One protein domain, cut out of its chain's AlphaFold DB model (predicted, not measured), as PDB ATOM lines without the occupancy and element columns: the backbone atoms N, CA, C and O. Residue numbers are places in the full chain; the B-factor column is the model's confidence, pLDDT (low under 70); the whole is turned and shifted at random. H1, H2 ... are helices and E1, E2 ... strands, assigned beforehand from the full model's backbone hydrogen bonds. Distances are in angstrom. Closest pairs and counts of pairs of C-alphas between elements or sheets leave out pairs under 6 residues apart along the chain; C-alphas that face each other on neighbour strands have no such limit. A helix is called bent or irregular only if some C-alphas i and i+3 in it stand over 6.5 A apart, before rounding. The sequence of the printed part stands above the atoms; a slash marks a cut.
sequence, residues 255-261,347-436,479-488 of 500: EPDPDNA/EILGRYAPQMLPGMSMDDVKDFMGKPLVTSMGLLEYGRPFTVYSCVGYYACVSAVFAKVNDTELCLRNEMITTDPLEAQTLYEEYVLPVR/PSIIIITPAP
ATOM      1  N   GLU A 255     121.764  98.579 142.992       79.62
ATOM      2  CA  GLU A 255     120.586  99.311 143.424       79.62
ATOM      3  C   GLU A 255     120.730  99.735 144.896       79.62
ATOM      4  O   GLU A 255     121.174  98.936 145.722       79.62
ATOM      5  N   PRO A 256     120.413 100.986 145.280       80.38
ATOM      6  CA  PRO A 256     120.302 101.313 146.696       80.38
ATOM      7  C   PRO A 256     119.119 100.561 147.320       80.38
ATOM      8  O   PRO A 256     118.094 100.377 146.673       80.38
ATOM      9  N   ASP A 257     119.230 100.244 148.609       83.12
ATOM     10  CA  ASP A 257     118.273  99.425 149.366       83.12
ATOM     11  C   ASP A 257     118.124  98.015 148.768       83.12
ATOM     12  O   ASP A 257     117.042  97.645 148.313       83.12
ATOM     13  N   PRO A 258     119.218  97.229 148.718       85.81
ATOM     14  CA  PRO A 258     119.183  95.922 148.096       85.81
ATOM     15  C   PRO A 258     118.250  94.964 148.822       85.81
ATOM     16  O   PRO A 258     118.326  94.780 150.044       85.81
ATOM     17  N   ASP A 259     117.470  94.269 148.009       85.94
ATOM     18  CA  ASP A 259     116.750  93.051 148.337       85.94
ATOM     19  C   ASP A 259     117.627  92.103 149.187       85.94
ATOM     20  O   ASP A 259     118.792  91.828 148.883       85.94
ATOM     21  N   ASN A 260     117.091  91.633 150.318       90.06
ATOM     22  CA  ASN A 260     117.821  90.760 151.242       90.06
ATOM     23  C   ASN A 260     116.897  89.936 152.156       90.06
ATOM     24  O   ASN A 260     115.713  90.208 152.358       90.06
ATOM     25  N   ALA A 261     117.459  88.910 152.789       91.00
ATOM     26  CA  ALA A 261     116.742  87.959 153.629       91.00
ATOM     27  C   ALA A 261     116.625  88.372 155.113       91.00
ATOM     28  O   ALA A 261     116.195  87.553 155.935       91.00
ATOM     29  N   GLU A 347     118.417  87.948 147.355       78.19
ATOM     30  CA  GLU A 347     119.868  87.793 147.306       78.19
ATOM     31  C   GLU A 347     120.566  89.129 147.548       78.19
ATOM     32  O   GLU A 347     120.357  90.091 146.816       78.19
ATOM     33  N   ILE A 348     121.462  89.156 148.537       86.88
ATOM     34  CA  ILE A 348     122.419  90.248 148.694       86.88
ATOM     35  C   ILE A 348     123.706  89.889 147.959       86.88
ATOM     36  O   ILE A 348     124.160  88.744 148.000       86.88
ATOM     37  N   LEU A 349     124.307  90.874 147.304       86.94
ATOM     38  CA  LEU A 349     125.524  90.688 146.520       86.94
ATOM     39  C   LEU A 349     126.737  91.121 147.339       86.94
ATOM     40  O   LEU A 349     126.684  92.102 148.083       86.94
ATOM     41  N   GLY A 350     127.848  90.399 147.206       86.19
ATOM     42  CA  GLY A 350     129.049  90.672 147.994       86.19
ATOM     43  C   GLY A 350     129.613  92.081 147.773       86.19
ATOM     44  O   GLY A 350     130.044  92.741 148.717       86.19
ATOM     45  N   ARG A 351     129.497  92.595 146.549       86.88
ATOM     46  CA  ARG A 351     129.889  93.954 146.151       86.88
ATOM     47  C   ARG A 351     129.239  95.126 146.891       86.88
ATOM     48  O   ARG A 351     129.738  96.242 146.778       86.88
ATOM     49  N   TYR A 352     128.201  94.899 147.696       88.69
ATOM     50  CA  TYR A 352     127.714  95.924 148.627       88.69
ATOM     51  C   TYR A 352     128.642  96.123 149.836       88.69
ATOM     52  O   TYR A 352     128.631  97.191 150.445       88.69
ATOM     53  N   ALA A 353     129.470  95.134 150.198       89.38
ATOM     54  CA  ALA A 353     130.360  95.242 151.353       89.38
ATOM     55  C   ALA A 353     131.393  96.378 151.230       89.38
ATOM     56  O   ALA A 353     131.460  97.187 152.159       89.38
ATOM     57  N   PRO A 354     132.136  96.521 150.110       88.69
ATOM     58  CA  PRO A 354     133.079  97.624 149.929       88.69
ATOM     59  C   PRO A 354     132.472  99.022 150.109       88.69
ATOM     60  O   PRO A 354     133.198  99.934 150.491       88.69
ATOM     61  N   GLN A 355     131.160  99.183 149.897       87.81
ATOM     62  CA  GLN A 355     130.452 100.464 150.016       87.81
ATOM     63  C   GLN A 355     130.328 100.961 151.459       87.81
ATOM     64  O   GLN A 355     130.174 102.157 151.695       87.81
ATOM     65  N   MET A 356     130.420 100.062 152.441       89.00
ATOM     66  CA  MET A 356     130.423 100.411 153.860       89.00
ATOM     67  C   MET A 356     131.843 100.799 154.287       89.00
ATOM     68  O   MET A 356     132.650  99.962 154.710       89.00
ATOM     69  N   LEU A 357     132.160 102.086 154.149       87.75
ATOM     70  CA  LEU A 357     133.488 102.622 154.430       87.75
ATOM     71  C   LEU A 357     133.697 102.957 155.917       87.75
ATOM     72  O   LEU A 357     132.756 103.350 156.615       87.75
ATOM     73  N   PRO A 358     134.949 102.876 156.401       87.19
ATOM     74  CA  PRO A 358     135.338 103.429 157.693       87.19
ATOM     75  C   PRO A 358     134.932 104.903 157.822       87.19
ATOM     76  O   PRO A 358     135.105 105.685 156.888       87.19
ATOM     77  N   GLY A 359     134.405 105.286 158.983       83.94
ATOM     78  CA  GLY A 359     133.947 106.644 159.280       83.94
ATOM     79  C   GLY A 359     132.478 106.914 158.944       83.94
ATOM     80  O   GLY A 359     131.954 107.929 159.391       83.94
ATOM     81  N   MET A 360     131.789 106.017 158.227       87.81
ATOM     82  CA  MET A 360     130.348 106.154 157.974       87.81
ATOM     83  C   MET A 360     129.529 106.034 159.262       87.81
ATOM     84  O   MET A 360     129.789 105.168 160.102       87.81
ATOM     85  N   SER A 361     128.504 106.871 159.402       89.75
ATOM     86  CA  SER A 361     127.491 106.702 160.440       89.75
ATOM     87  C   SER A 361     126.516 105.575 160.075       89.75
ATOM     88  O   SER A 361     126.432 105.126 158.931       89.75
ATOM     89  N   MET A 362     125.745 105.103 161.055       90.81
ATOM     90  CA  MET A 362     124.686 104.123 160.794       90.81
ATOM     91  C   MET A 362     123.595 104.689 159.873       90.81
ATOM     92  O   MET A 362     122.968 103.933 159.136       90.81
ATOM     93  N   ASP A 363     123.357 106.001 159.909       88.56
ATOM     94  CA  ASP A 363     122.384 106.633 159.018       88.56
ATOM     95  C   ASP A 363     122.904 106.647 157.574       88.56
ATOM     96  O   ASP A 363     122.165 106.241 156.682       88.56
ATOM     97  N   ASP A 364     124.195 106.936 157.363       86.88
ATOM     98  CA  ASP A 364     124.823 106.837 156.034       86.88
ATOM     99  C   ASP A 364     124.729 105.414 155.467       86.88
ATOM    100  O   ASP A 364     124.431 105.232 154.290       86.88
ATOM    101  N   VAL A 365     124.952 104.390 156.302       89.19
ATOM    102  CA  VAL A 365     124.824 102.986 155.877       89.19
ATOM    103  C   VAL A 365     123.374 102.637 155.545       89.19
ATOM    104  O   VAL A 365     123.114 101.992 154.531       89.19
ATOM    105  N   LYS A 366     122.411 103.071 156.365       88.62
ATOM    106  CA  LYS A 366     120.986 102.793 156.122       88.62
ATOM    107  C   LYS A 366     120.455 103.448 154.857       88.62
ATOM    108  O   LYS A 366     119.542 102.900 154.243       88.62
ATOM    109  N   ASP A 367     121.017 104.586 154.469       81.38
ATOM    110  CA  ASP A 367     120.590 105.312 153.277       81.38
ATOM    111  C   ASP A 367     120.809 104.510 151.980       81.38
ATOM    112  O   ASP A 367     120.093 104.752 151.005       81.38
ATOM    113  N   PHE A 368     121.724 103.527 151.963       83.81
ATOM    114  CA  PHE A 368     121.935 102.646 150.804       83.81
ATOM    115  C   PHE A 368     121.787 101.144 151.076       83.81
ATOM    116  O   PHE A 368     121.551 100.406 150.128       83.81
ATOM    117  N   MET A 369     121.899 100.666 152.319       87.31
ATOM    118  CA  MET A 369     121.725  99.240 152.660       87.31
ATOM    119  C   MET A 369     120.331  98.896 153.194       87.31
ATOM    120  O   MET A 369     120.058  97.727 153.475       87.31
ATOM    121  N   GLY A 370     119.476  99.895 153.420       87.62
ATOM    122  CA  GLY A 370     118.210  99.694 154.115       87.62
ATOM    123  C   GLY A 370     118.415  99.431 155.609       87.62
ATOM    124  O   GLY A 370     119.274 100.027 156.255       87.62
ATOM    125  N   LYS A 371     117.602  98.556 156.213       89.69
ATOM    126  CA  LYS A 371     117.676  98.260 157.656       89.69
ATOM    127  C   LYS A 371     118.488  96.980 157.930       89.69
ATOM    128  O   LYS A 371     117.921  95.886 157.824       89.69
ATOM    129  N   PRO A 372     119.760  97.080 158.363       93.06
ATOM    130  CA  PRO A 372     120.547  95.903 158.711       93.06
ATOM    131  C   PRO A 372     120.113  95.294 160.056       93.06
ATOM    132  O   PRO A 372     119.462  95.945 160.881       93.06
ATOM    133  N   LEU A 373     120.501  94.038 160.288       93.31
ATOM    134  CA  LEU A 373     120.298  93.308 161.543       93.31
ATOM    135  C   LEU A 373     121.578  93.247 162.367       93.31
ATOM    136  O   LEU A 373     122.664  93.139 161.809       93.31
ATOM    137  N   VAL A 374     121.450  93.226 163.693       94.12
ATOM    138  CA  VAL A 374     122.586  92.934 164.573       94.12
ATOM    139  C   VAL A 374     122.877  91.436 164.517       94.12
ATOM    140  O   VAL A 374     122.069  90.628 164.965       94.12
ATOM    141  N   THR A 375     124.035  91.060 163.984       92.38
ATOM    142  CA  THR A 375     124.452  89.654 163.829       92.38
ATOM    143  C   THR A 375     125.646  89.297 164.698       92.38
ATOM    144  O   THR A 375     125.909  88.120 164.939       92.38
ATOM    145  N   SER A 376     126.361  90.286 165.229       92.88
ATOM    146  CA  SER A 376     127.392  90.061 166.233       92.88
ATOM    147  C   SER A 376     127.531  91.265 167.148       92.88
ATOM    148  O   SER A 376     127.258  92.402 166.770       92.88
ATOM    149  N   MET A 377     127.935  90.997 168.381       89.69
ATOM    150  CA  MET A 377     128.319  92.003 169.358       89.69
ATOM    151  C   MET A 377     129.487  91.449 170.152       89.69
ATOM    152  O   MET A 377     129.556  90.242 170.391       89.69
ATOM    153  N   GLY A 378     130.372  92.311 170.623       84.69
ATOM    154  CA  GLY A 378     131.405  91.875 171.545       84.69
ATOM    155  C   GLY A 378     132.305  92.999 171.996       84.69
ATOM    156  O   GLY A 378     131.982  94.173 171.831       84.69
ATOM    157  N   LEU A 379     133.443  92.621 172.567       74.94
ATOM    158  CA  LEU A 379     134.495  93.537 172.978       74.94
ATOM    159  C   LEU A 379     135.718  93.378 172.065       74.94
ATOM    160  O   LEU A 379     136.144  92.267 171.758       74.94
ATOM    161  N   LEU A 380     136.282  94.499 171.631       67.38
ATOM    162  CA  LEU A 380     137.603  94.590 171.010       67.38
ATOM    163  C   LEU A 380     138.699  94.308 172.058       67.38
ATOM    164  O   LEU A 380     138.429  94.388 173.256       67.38
ATOM    165  N   GLU A 381     139.948  94.077 171.630       54.31
ATOM    166  CA  GLU A 381     141.101  93.734 172.502       54.31
ATOM    167  C   GLU A 381     141.347  94.697 173.685       54.31
ATOM    168  O   GLU A 381     141.981  94.329 174.667       54.31
ATOM    169  N   TYR A 382     140.802  95.916 173.641       57.03
ATOM    170  CA  TYR A 382     140.897  96.916 174.715       57.03
ATOM    171  C   TYR A 382     139.597  97.091 175.517       57.03
ATOM    172  O   TYR A 382     139.374  98.144 176.113       57.03
ATOM    173  N   GLY A 383     138.690  96.112 175.472       64.50
ATOM    174  CA  GLY A 383     137.403  96.157 176.172       64.50
ATOM    175  C   GLY A 383     136.383  97.125 175.562       64.50
ATOM    176  O   GLY A 383     135.368  97.424 176.190       64.50
ATOM    177  N   ARG A 384     136.627  97.645 174.351       71.38
ATOM    178  CA  ARG A 384     135.679  98.539 173.668       71.38
ATOM    179  C   ARG A 384     134.574  97.739 172.982       71.38
ATOM    180  O   ARG A 384     134.909  96.841 172.213       71.38
ATOM    181  N   PRO A 385     133.289  98.068 173.192       82.56
ATOM    182  CA  PRO A 385     132.206  97.355 172.542       82.56
ATOM    183  C   PRO A 385     132.194  97.617 171.036       82.56
ATOM    184  O   PRO A 385     132.425  98.746 170.592       82.56
ATOM    185  N   PHE A 386     131.885  96.574 170.276       86.69
ATOM    186  CA  PHE A 386     131.558  96.659 168.860       86.69
ATOM    187  C   PHE A 386     130.234  95.949 168.573       86.69
ATOM    188  O   PHE A 386     129.855  94.999 169.267       86.69
ATOM    189  N   THR A 387     129.573  96.392 167.510       91.75
ATOM    190  CA  THR A 387     128.342  95.805 166.979       91.75
ATOM    191  C   THR A 387     128.528  95.561 165.489       91.75
ATOM    192  O   THR A 387     129.014  96.430 164.774       91.75
ATOM    193  N   VAL A 388     128.146  94.386 165.005       92.62
ATOM    194  CA  VAL A 388     128.152  94.058 163.578       92.62
ATOM    195  C   VAL A 388     126.726  94.085 163.066       92.62
ATOM    196  O   VAL A 388     125.856  93.378 163.585       92.62
ATOM    197  N   TYR A 389     126.512  94.909 162.049       94.81
ATOM    198  CA  TYR A 389     125.241  95.082 161.369       94.81
ATOM    199  C   TYR A 389     125.332  94.458 159.983       94.81
ATOM    200  O   TYR A 389     126.217  94.828 159.216       94.81
ATOM    201  N   SER A 390     124.433  93.534 159.657       93.94
ATOM    202  CA  SER A 390     124.485  92.771 158.409       93.94
ATOM    203  C   SER A 390     123.206  92.867 157.591       93.94
ATOM    204  O   SER A 390     122.097  92.915 158.135       93.94
ATOM    205  N   CYS A 391     123.374  92.789 156.275       92.62
ATOM    206  CA  CYS A 391     122.340  92.358 155.344       92.62
ATOM    207  C   CYS A 391     122.673  90.928 154.912       92.62
ATOM    208  O   CYS A 391     123.736  90.673 154.340       92.62
ATOM    209  N   VAL A 392     121.793  89.987 155.258       89.88
ATOM    210  CA  VAL A 392     121.978  88.563 154.963       89.88
ATOM    211  C   VAL A 392     121.209  88.170 153.710       89.88
ATOM    212  O   VAL A 392     120.078  88.595 153.513       89.88
ATOM    213  N   GLY A 393     121.794  87.312 152.892       86.44
ATOM    214  CA  GLY A 393     121.133  86.616 151.798       86.44
ATOM    215  C   GLY A 393     121.521  85.141 151.809       86.44
ATOM    216  O   GLY A 393     122.192  84.659 152.725       86.44
ATOM    217  N   TYR A 394     121.090  84.414 150.783       77.75
ATOM    218  CA  TYR A 394     121.351  82.977 150.697       77.75
ATOM    219  C   TYR A 394     122.831  82.647 150.424       77.75
ATOM    220  O   TYR A 394     123.389  81.744 151.053       77.75
ATOM    221  N   TYR A 395     123.463  83.397 149.514       75.31
ATOM    222  CA  TYR A 395     124.848  83.180 149.070       75.31
ATOM    223  C   TYR A 395     125.865  84.145 149.675       75.31
ATOM    224  O   TYR A 395     127.066  83.876 149.624       75.31
ATOM    225  N   ALA A 396     125.403  85.250 150.259       82.25
ATOM    226  CA  ALA A 396     126.282  86.228 150.865       82.25
ATOM    227  C   ALA A 396     125.698  86.838 152.141       82.25
ATOM    228  O   ALA A 396     124.494  86.839 152.384       82.25
ATOM    229  N   CYS A 397     126.590  87.372 152.960       88.81
ATOM    230  CA  CYS A 397     126.297  88.231 154.089       88.81
ATOM    231  C   CYS A 397     127.304  89.373 154.041       88.81
ATOM    232  O   CYS A 397     128.512  89.146 154.139       88.81
ATOM    233  N   VAL A 398     126.802  90.589 153.874       91.56
ATOM    234  CA  VAL A 398     127.611  91.809 153.875       91.56
ATOM    235  C   VAL A 398     127.342  92.549 155.169       91.56
ATOM    236  O   VAL A 398     126.195  92.652 155.609       91.56
ATOM    237  N   SER A 399     128.401  93.007 155.821       92.50
ATOM    238  CA  SER A 399     128.310  93.566 157.164       92.50
ATOM    239  C   SER A 399     129.161  94.811 157.324       92.50
ATOM    240  O   SER A 399     130.219  94.927 156.713       92.50
ATOM    241  N   ALA A 400     128.734  95.695 158.216       91.94
ATOM    242  CA  ALA A 400     129.536  96.784 158.744       91.94
ATOM    243  C   ALA A 400     129.777  96.572 160.238       91.94
ATOM    244  O   ALA A 400     128.856  96.278 161.006       91.94
ATOM    245  N   VAL A 401     131.030  96.736 160.652       90.12
ATOM    246  CA  VAL A 401     131.449  96.664 162.050       90.12
ATOM    247  C   VAL A 401     131.480  98.075 162.607       90.12
ATOM    248  O   VAL A 401     132.249  98.906 162.135       90.12
ATOM    249  N   PHE A 402     130.679  98.334 163.629       90.88
ATOM    250  CA  PHE A 402     130.575  99.624 164.293       90.88
ATOM    251  C   PHE A 402     131.192  99.579 165.684       90.88
ATOM    252  O   PHE A 402     131.080  98.581 166.396       90.88
ATOM    253  N   ALA A 403     131.809 100.682 166.095       86.19
ATOM    254  CA  ALA A 403     132.217 100.895 167.476       86.19
ATOM    255  C   ALA A 403     132.047 102.361 167.871       86.19
ATOM    256  O   ALA A 403     132.056 103.260 167.028       86.19
ATOM    257  N   LYS A 404     131.946 102.609 169.179       82.69
ATOM    258  CA  LYS A 404     131.931 103.973 169.710       82.69
ATOM    259  C   LYS A 404     133.332 104.588 169.702       82.69
ATOM    260  O   LYS A 404     134.262 104.074 170.330       82.69
ATOM    261  N   VAL A 405     133.450 105.738 169.049       70.75
ATOM    262  CA  VAL A 405     134.612 106.626 169.041       70.75
ATOM    263  C   VAL A 405     134.136 107.993 169.533       70.75
ATOM    264  O   VAL A 405     133.334 108.638 168.868       70.75
ATOM    265  N   ASN A 406     134.602 108.429 170.711       70.31
ATOM    266  CA  ASN A 406     134.221 109.711 171.330       70.31
ATOM    267  C   ASN A 406     132.692 109.933 171.352       70.31
ATOM    268  O   ASN A 406     132.185 110.895 170.781       70.31
ATOM    269  N   ASP A 407     131.962 108.982 171.944       78.31
ATOM    270  CA  ASP A 407     130.491 108.941 172.041       78.31
ATOM    271  C   ASP A 407     129.711 108.821 170.719       78.31
ATOM    272  O   ASP A 407     128.491 108.660 170.747       78.31
ATOM    273  N   THR A 408     130.395 108.789 169.575       80.62
ATOM    274  CA  THR A 408     129.784 108.585 168.255       80.62
ATOM    275  C   THR A 408     130.011 107.153 167.788       80.62
ATOM    276  O   THR A 408     131.136 106.661 167.801       80.62
ATOM    277  N   GLU A 409     128.953 106.453 167.390       86.00
ATOM    278  CA  GLU A 409     129.064 105.112 166.812       86.00
ATOM    279  C   GLU A 409     129.334 105.217 165.307       86.00
ATOM    280  O   GLU A 409     128.516 105.759 164.564       86.00
ATOM    281  N   LEU A 410     130.493 104.720 164.873       87.75
ATOM    282  CA  LEU A 410     130.957 104.815 163.490       87.75
ATOM    283  C   LEU A 410     131.372 103.453 162.953       87.75
ATOM    284  O   LEU A 410     131.875 102.605 163.698       87.75
ATOM    285  N   CYS A 411     131.197 103.276 161.646       89.00
ATOM    286  CA  CYS A 411     131.720 102.143 160.909       89.00
ATOM    287  C   CYS A 411     133.250 102.156 161.004       89.00
ATOM    288  O   CYS A 411     133.903 103.166 160.740       89.00
ATOM    289  N   LEU A 412     133.833 101.032 161.396       85.31
ATOM    290  CA  LEU A 412     135.275 100.820 161.433       85.31
ATOM    291  C   LEU A 412     135.771 100.132 160.167       85.31
ATOM    292  O   LEU A 412     136.879 100.400 159.714       85.31
ATOM    293  N   ARG A 413     134.970  99.201 159.645       85.25
ATOM    294  CA  ARG A 413     135.258  98.397 158.457       85.25
ATOM    295  C   ARG A 413     134.005  97.669 157.988       85.25
ATOM    296  O   ARG A 413     133.065  97.480 158.762       85.25
ATOM    297  N   ASN A 414     134.068  97.155 156.770       89.12
ATOM    298  CA  ASN A 414     133.145  96.142 156.284       89.12
ATOM    299  C   ASN A 414     133.694  94.720 156.475       89.12
ATOM    300  O   ASN A 414     134.895  94.504 156.650       89.12
ATOM    301  N   GLU A 415     132.782  93.755 156.451       87.50
ATOM    302  CA  GLU A 415     133.061  92.325 156.390       87.50
ATOM    303  C   GLU A 415     132.134  91.682 155.357       87.50
ATOM    304  O   GLU A 415     130.993  92.115 155.168       87.50
ATOM    305  N   MET A 416     132.614  90.625 154.705       86.12
ATOM    306  CA  MET A 416     131.842  89.901 153.706       86.12
ATOM    307  C   MET A 416     132.072  88.401 153.814       86.12
ATOM    308  O   MET A 416     133.197  87.901 153.806       86.12
ATOM    309  N   ILE A 417     130.968  87.669 153.813       84.12
ATOM    310  CA  ILE A 417     130.943  86.235 153.557       84.12
ATOM    311  C   ILE A 417     130.231  86.063 152.225       84.12
ATOM    312  O   ILE A 417     129.132  86.581 152.064       84.12
ATOM    313  N   THR A 418     130.840  85.367 151.273       82.50
ATOM    314  CA  THR A 418     130.218  85.099 149.972       82.50
ATOM    315  C   THR A 418     130.649  83.734 149.454       82.50
ATOM    316  O   THR A 418     131.780  83.302 149.662       82.50
ATOM    317  N   THR A 419     129.757  83.018 148.779       76.69
ATOM    318  CA  THR A 419     130.127  81.804 148.037       76.69
ATOM    319  C   THR A 419     130.689  82.122 146.650       76.69
ATOM    320  O   THR A 419     131.262  81.239 146.014       76.69
ATOM    321  N   ASP A 420     130.521  83.357 146.167       81.19
ATOM    322  CA  ASP A 420     130.971  83.786 144.844       81.19
ATOM    323  C   ASP A 420     132.376  84.426 144.914       81.19
ATOM    324  O   ASP A 420     132.543  85.515 145.478       81.19
ATOM    325  N   PRO A 421     133.412  83.785 144.336       81.44
ATOM    326  CA  PRO A 421     134.772  84.317 144.323       81.44
ATOM    327  C   PRO A 421     134.939  85.588 143.474       81.44
ATOM    328  O   PRO A 421     135.945  86.281 143.633       81.44
ATOM    329  N   LEU A 422     134.013  85.897 142.561       84.81
ATOM    330  CA  LEU A 422     134.059  87.115 141.751       84.81
ATOM    331  C   LEU A 422     133.566  88.328 142.537       84.81
ATOM    332  O   LEU A 422     134.208  89.378 142.466       84.81
ATOM    333  N   GLU A 423     132.495  88.151 143.315       85.38
ATOM    334  CA  GLU A 423     131.993  89.130 144.293       85.38
ATOM    335  C   GLU A 423     133.029  89.407 145.384       85.38
ATOM    336  O   GLU A 423     133.221  90.540 145.811       85.38
ATOM    337  N   ALA A 424     133.754  88.366 145.802       82.00
ATOM    338  CA  ALA A 424     134.820  88.467 146.792       82.00
ATOM    339  C   ALA A 424     135.929  89.463 146.410       82.00
ATOM    340  O   ALA A 424     136.600  90.002 147.285       82.00
ATOM    341  N   GLN A 425     136.146  89.685 145.114       85.38
ATOM    342  CA  GLN A 425     137.231  90.525 144.604       85.38
ATOM    343  C   GLN A 425     136.775  91.936 144.230       85.38
ATOM    344  O   GLN A 425     137.591  92.718 143.747       85.38
ATOM    345  N   THR A 426     135.499  92.256 144.443       86.19
ATOM    346  CA  THR A 426     134.926  93.542 144.065       86.19
ATOM    347  C   THR A 426     135.535  94.706 144.851       86.19
ATOM    348  O   THR A 426     135.807  94.621 146.048       86.19
ATOM    349  N   LEU A 427     135.766  95.802 144.130       87.69
ATOM    350  CA  LEU A 427     136.268  97.071 144.640       87.69
ATOM    351  C   LEU A 427     135.136  97.993 145.121       87.69
ATOM    352  O   LEU A 427     133.982  97.836 144.728       87.69
ATOM    353  N   TYR A 428     135.481  99.018 145.905       85.81
ATOM    354  CA  TYR A 428     134.558 100.112 146.255       85.81
ATOM    355  C   TYR A 428     134.013 100.808 144.995       85.81
ATOM    356  O   TYR A 428     132.847 101.167 144.873       85.81
ATOM    357  N   GLU A 429     134.872 100.925 143.998       74.94
ATOM    358  CA  GLU A 429     134.661 101.589 142.725       74.94
ATOM    359  C   GLU A 429     133.742 100.846 141.765       74.94
ATOM    360  O   GLU A 429     133.273 101.450 140.801       74.94
ATOM    361  N   GLU A 430     133.497  99.561 142.022       72.44
ATOM    362  CA  GLU A 430     132.535  98.738 141.290       72.44
ATOM    363  C   GLU A 430     131.096  98.937 141.818       72.44
ATOM    364  O   GLU A 430     130.269  98.068 141.560       72.44
ATOM    365  N   TYR A 431     130.845 100.089 142.494       70.50
ATOM    366  CA  TYR A 431     129.620 100.928 142.586       70.50
ATOM    367  C   TYR A 431     129.009 101.166 143.993       70.50
ATOM    368  O   TYR A 431     128.772 100.188 144.685       70.50
ATOM    369  N   VAL A 432     128.686 102.430 144.372       57.69
ATOM    370  CA  VAL A 432     127.371 103.121 144.638       57.69
ATOM    371  C   VAL A 432     127.690 104.590 144.991       57.69
ATOM    372  O   VAL A 432     128.488 104.846 145.886       57.69
ATOM    373  N   LEU A 433     126.994 105.571 144.399       56.03
ATOM    374  CA  LEU A 433     126.788 106.891 145.024       56.03
ATOM    375  C   LEU A 433     125.281 107.079 145.261       56.03
ATOM    376  O   LEU A 433     124.554 107.290 144.290       56.03
ATOM    377  N   PRO A 434     124.767 106.978 146.501       53.22
ATOM    378  CA  PRO A 434     123.332 107.059 146.733       53.22
ATOM    379  C   PRO A 434     122.855 108.501 146.531       53.22
ATOM    380  O   PRO A 434     123.157 109.399 147.315       53.22
ATOM    381  N   VAL A 435     122.074 108.734 145.476       49.81
ATOM    382  CA  VAL A 435     121.427 110.024 145.222       49.81
ATOM    383  C   VAL A 435     119.955 109.935 145.627       49.81
ATOM    384  O   VAL A 435     119.072 109.673 144.818       49.81
ATOM    385  N   ARG A 436     119.659 110.173 146.907       50.34
ATOM    386  CA  ARG A 436     118.303 110.528 147.372       50.34
ATOM    387  C   ARG A 436     118.362 111.818 148.188       50.34
ATOM    388  O   ARG A 436     119.399 112.073 148.792       50.34
ATOM    389  N   PRO A 479     142.237  90.132 155.575       27.06
ATOM    390  CA  PRO A 479     140.978  90.800 155.977       27.06
ATOM    391  C   PRO A 479     139.732  90.089 155.415       27.06
ATOM    392  O   PRO A 479     139.698  89.730 154.245       27.06
ATOM    393  N   SER A 480     138.743  89.837 156.274       35.22
ATOM    394  CA  SER A 480     137.831  88.688 156.187       35.22
ATOM    395  C   SER A 480     136.893  88.666 154.968       35.22
ATOM    396  O   SER A 480     135.701  88.928 155.090       35.22
ATOM    397  N   ILE A 481     137.424  88.288 153.807       33.78
ATOM    398  CA  ILE A 481     136.685  87.678 152.702       33.78
ATOM    399  C   ILE A 481     136.682  86.172 152.978       33.78
ATOM    400  O   ILE A 481     137.729  85.525 152.920       33.78
ATOM    401  N   ILE A 482     135.519  85.604 153.298       36.41
ATOM    402  CA  ILE A 482     135.363  84.150 153.452       36.41
ATOM    403  C   ILE A 482     134.654  83.615 152.210       36.41
ATOM    404  O   ILE A 482     133.464  83.866 152.036       36.41
ATOM    405  N   ILE A 483     135.387  82.868 151.374       30.86
ATOM    406  CA  ILE A 483     134.821  82.135 150.233       30.86
ATOM    407  C   ILE A 483     134.330  80.773 150.727       30.86
ATOM    408  O   ILE A 483     135.135  79.918 151.104       30.86
ATOM    409  N   ILE A 484     133.014  80.558 150.721       34.25
ATOM    410  CA  ILE A 484     132.418  79.253 151.038       34.25
ATOM    411  C   ILE A 484     132.275  78.463 149.733       34.25
ATOM    412  O   ILE A 484     131.451  78.790 148.885       34.25
ATOM    413  N   THR A 485     133.060  77.400 149.553       26.02
ATOM    414  CA  THR A 485     132.867  76.486 148.416       26.02
ATOM    415  C   THR A 485     131.601  75.651 148.628       26.02
ATOM    416  O   THR A 485     131.496  75.010 149.680       26.02
ATOM    417  N   PRO A 486     130.656  75.593 147.669       25.59
ATOM    418  CA  PRO A 486     129.508  74.705 147.785       25.59
ATOM    419  C   PRO A 486     129.980  73.250 147.879       25.59
ATOM    420  O   PRO A 486     130.886  72.825 147.157       25.59
ATOM    421  N   ALA A 487     129.376  72.478 148.784       28.48
ATOM    422  CA  ALA A 487     129.632  71.045 148.861       28.48
ATOM    423  C   ALA A 487     129.238  70.386 147.524       28.48
ATOM    424  O   ALA A 487     128.184  70.723 146.976       28.48
ATOM    425  N   PRO A 488     130.043  69.452 146.980       25.06
ATOM    426  CA  PRO A 488     129.673  68.747 145.763       25.06
ATOM    427  C   PRO A 488     128.358  67.998 145.984       25.06
ATOM    428  O   PRO A 488     128.194  67.288 146.980       25.06
TER     429      PRO A 488
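Overview. This is residues 255 to 261, 347 to 436 and 479 to 488 of the 500 residues of an uncharacterized protein of Firmicutes bacterium ADurb.Bin182 (UniProt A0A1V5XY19). A long, strongly twisted sheet, curled like part of a barrel, has two short helices, H1 and H2, over one of its faces, while no named helix covers the other face. Its main part is an antiparallel meander, E1 to E4, and the three-residue strand E5 adds a short parallel edge beside E4. The printed part has 107 residues, with two named helices and then five named strands along the chain, and the sheet order E1, E2, E3, E4, E5 is mixed. The class is mixed, helices and strands, with under half of the residues, 53 of 107, in named elements. The whole is compact, with a radius of gyration of the C-alphas of 13.7 A and spans of 46 by 35 by 24 A.

Arrangement. H1, residues 350 to 355, is on the sheet at a height of 7.3 A, over E4, residues 408 to 418, and along it at 19 degrees on the local plane. The closest C-alphas of H1 and E4, Ala 353 and Asn 414, are 5.7 A apart. H2, residues 362 to 369, is on the same face at a height of 9.3 A, over E3, residues 396 to 405, and only just over E2, residues 385 to 392, on which 3 of its 8 C-alphas fall. H2 runs along E3 at 6 degrees on the local plane. H1 and H2 are close but not clearly touching, with the C-alphas of Tyr 352 and Met 369 7.9 A apart, and run opposite ways at a steep tilt of 39 degrees. E1, residues 373 to 379, and E2 form a hairpin, with N 375 and O 388 within hydrogen-bond range at 3.0 A. E2 and E3 form a hairpin, with N 389 and O 400 at 2.9 A, and so do E3 and E4, with N 399 and O 415 at 2.8 A. E5, residues 481 to 483, is parallel to E4 at 22 degrees, with N 418 and O 482 at 3.1 A. In H1 0 of 2 O i to N i+4 pairs are within range, against 2 of 3 O i to N i+3 pairs; in H2 3 of 4 O i to N i+4 pairs are.

Along the chain. H1 begins at C-alpha 350, (129.049, 90.672, 147.994); it is neither bent nor irregular, but only just: C-alphas 351 and 354 are 6.2 A apart. H1 is 10.1 A long and H2 9.9 A. E1 measures 18.2 A, E2 22.2 A, E3 28.6 A and E4 29.8 A, with E4 ending at C-alpha 418, (130.218, 85.099, 149.972). E5 is 6.3 A long and ends at C-alpha 483, (134.821, 82.135, 150.233).

Size, cuts and confidence. The C-alphas farthest apart, those of Asn 406 and Pro 488, are 48.5 A apart. Residues 262 to 346 are not printed, with 7.1 A between C-alphas 261 and 347; residues 437 to 478 are not printed, with 31.3 A between C-alphas 436 and 479. Of the links printed whole, none is long. Residues 419 to 436 hold no named element. The mean pLDDT of the printed part is 78.1, and residues 380 to 383, 432 to 436 and 479 to 488 are under 70.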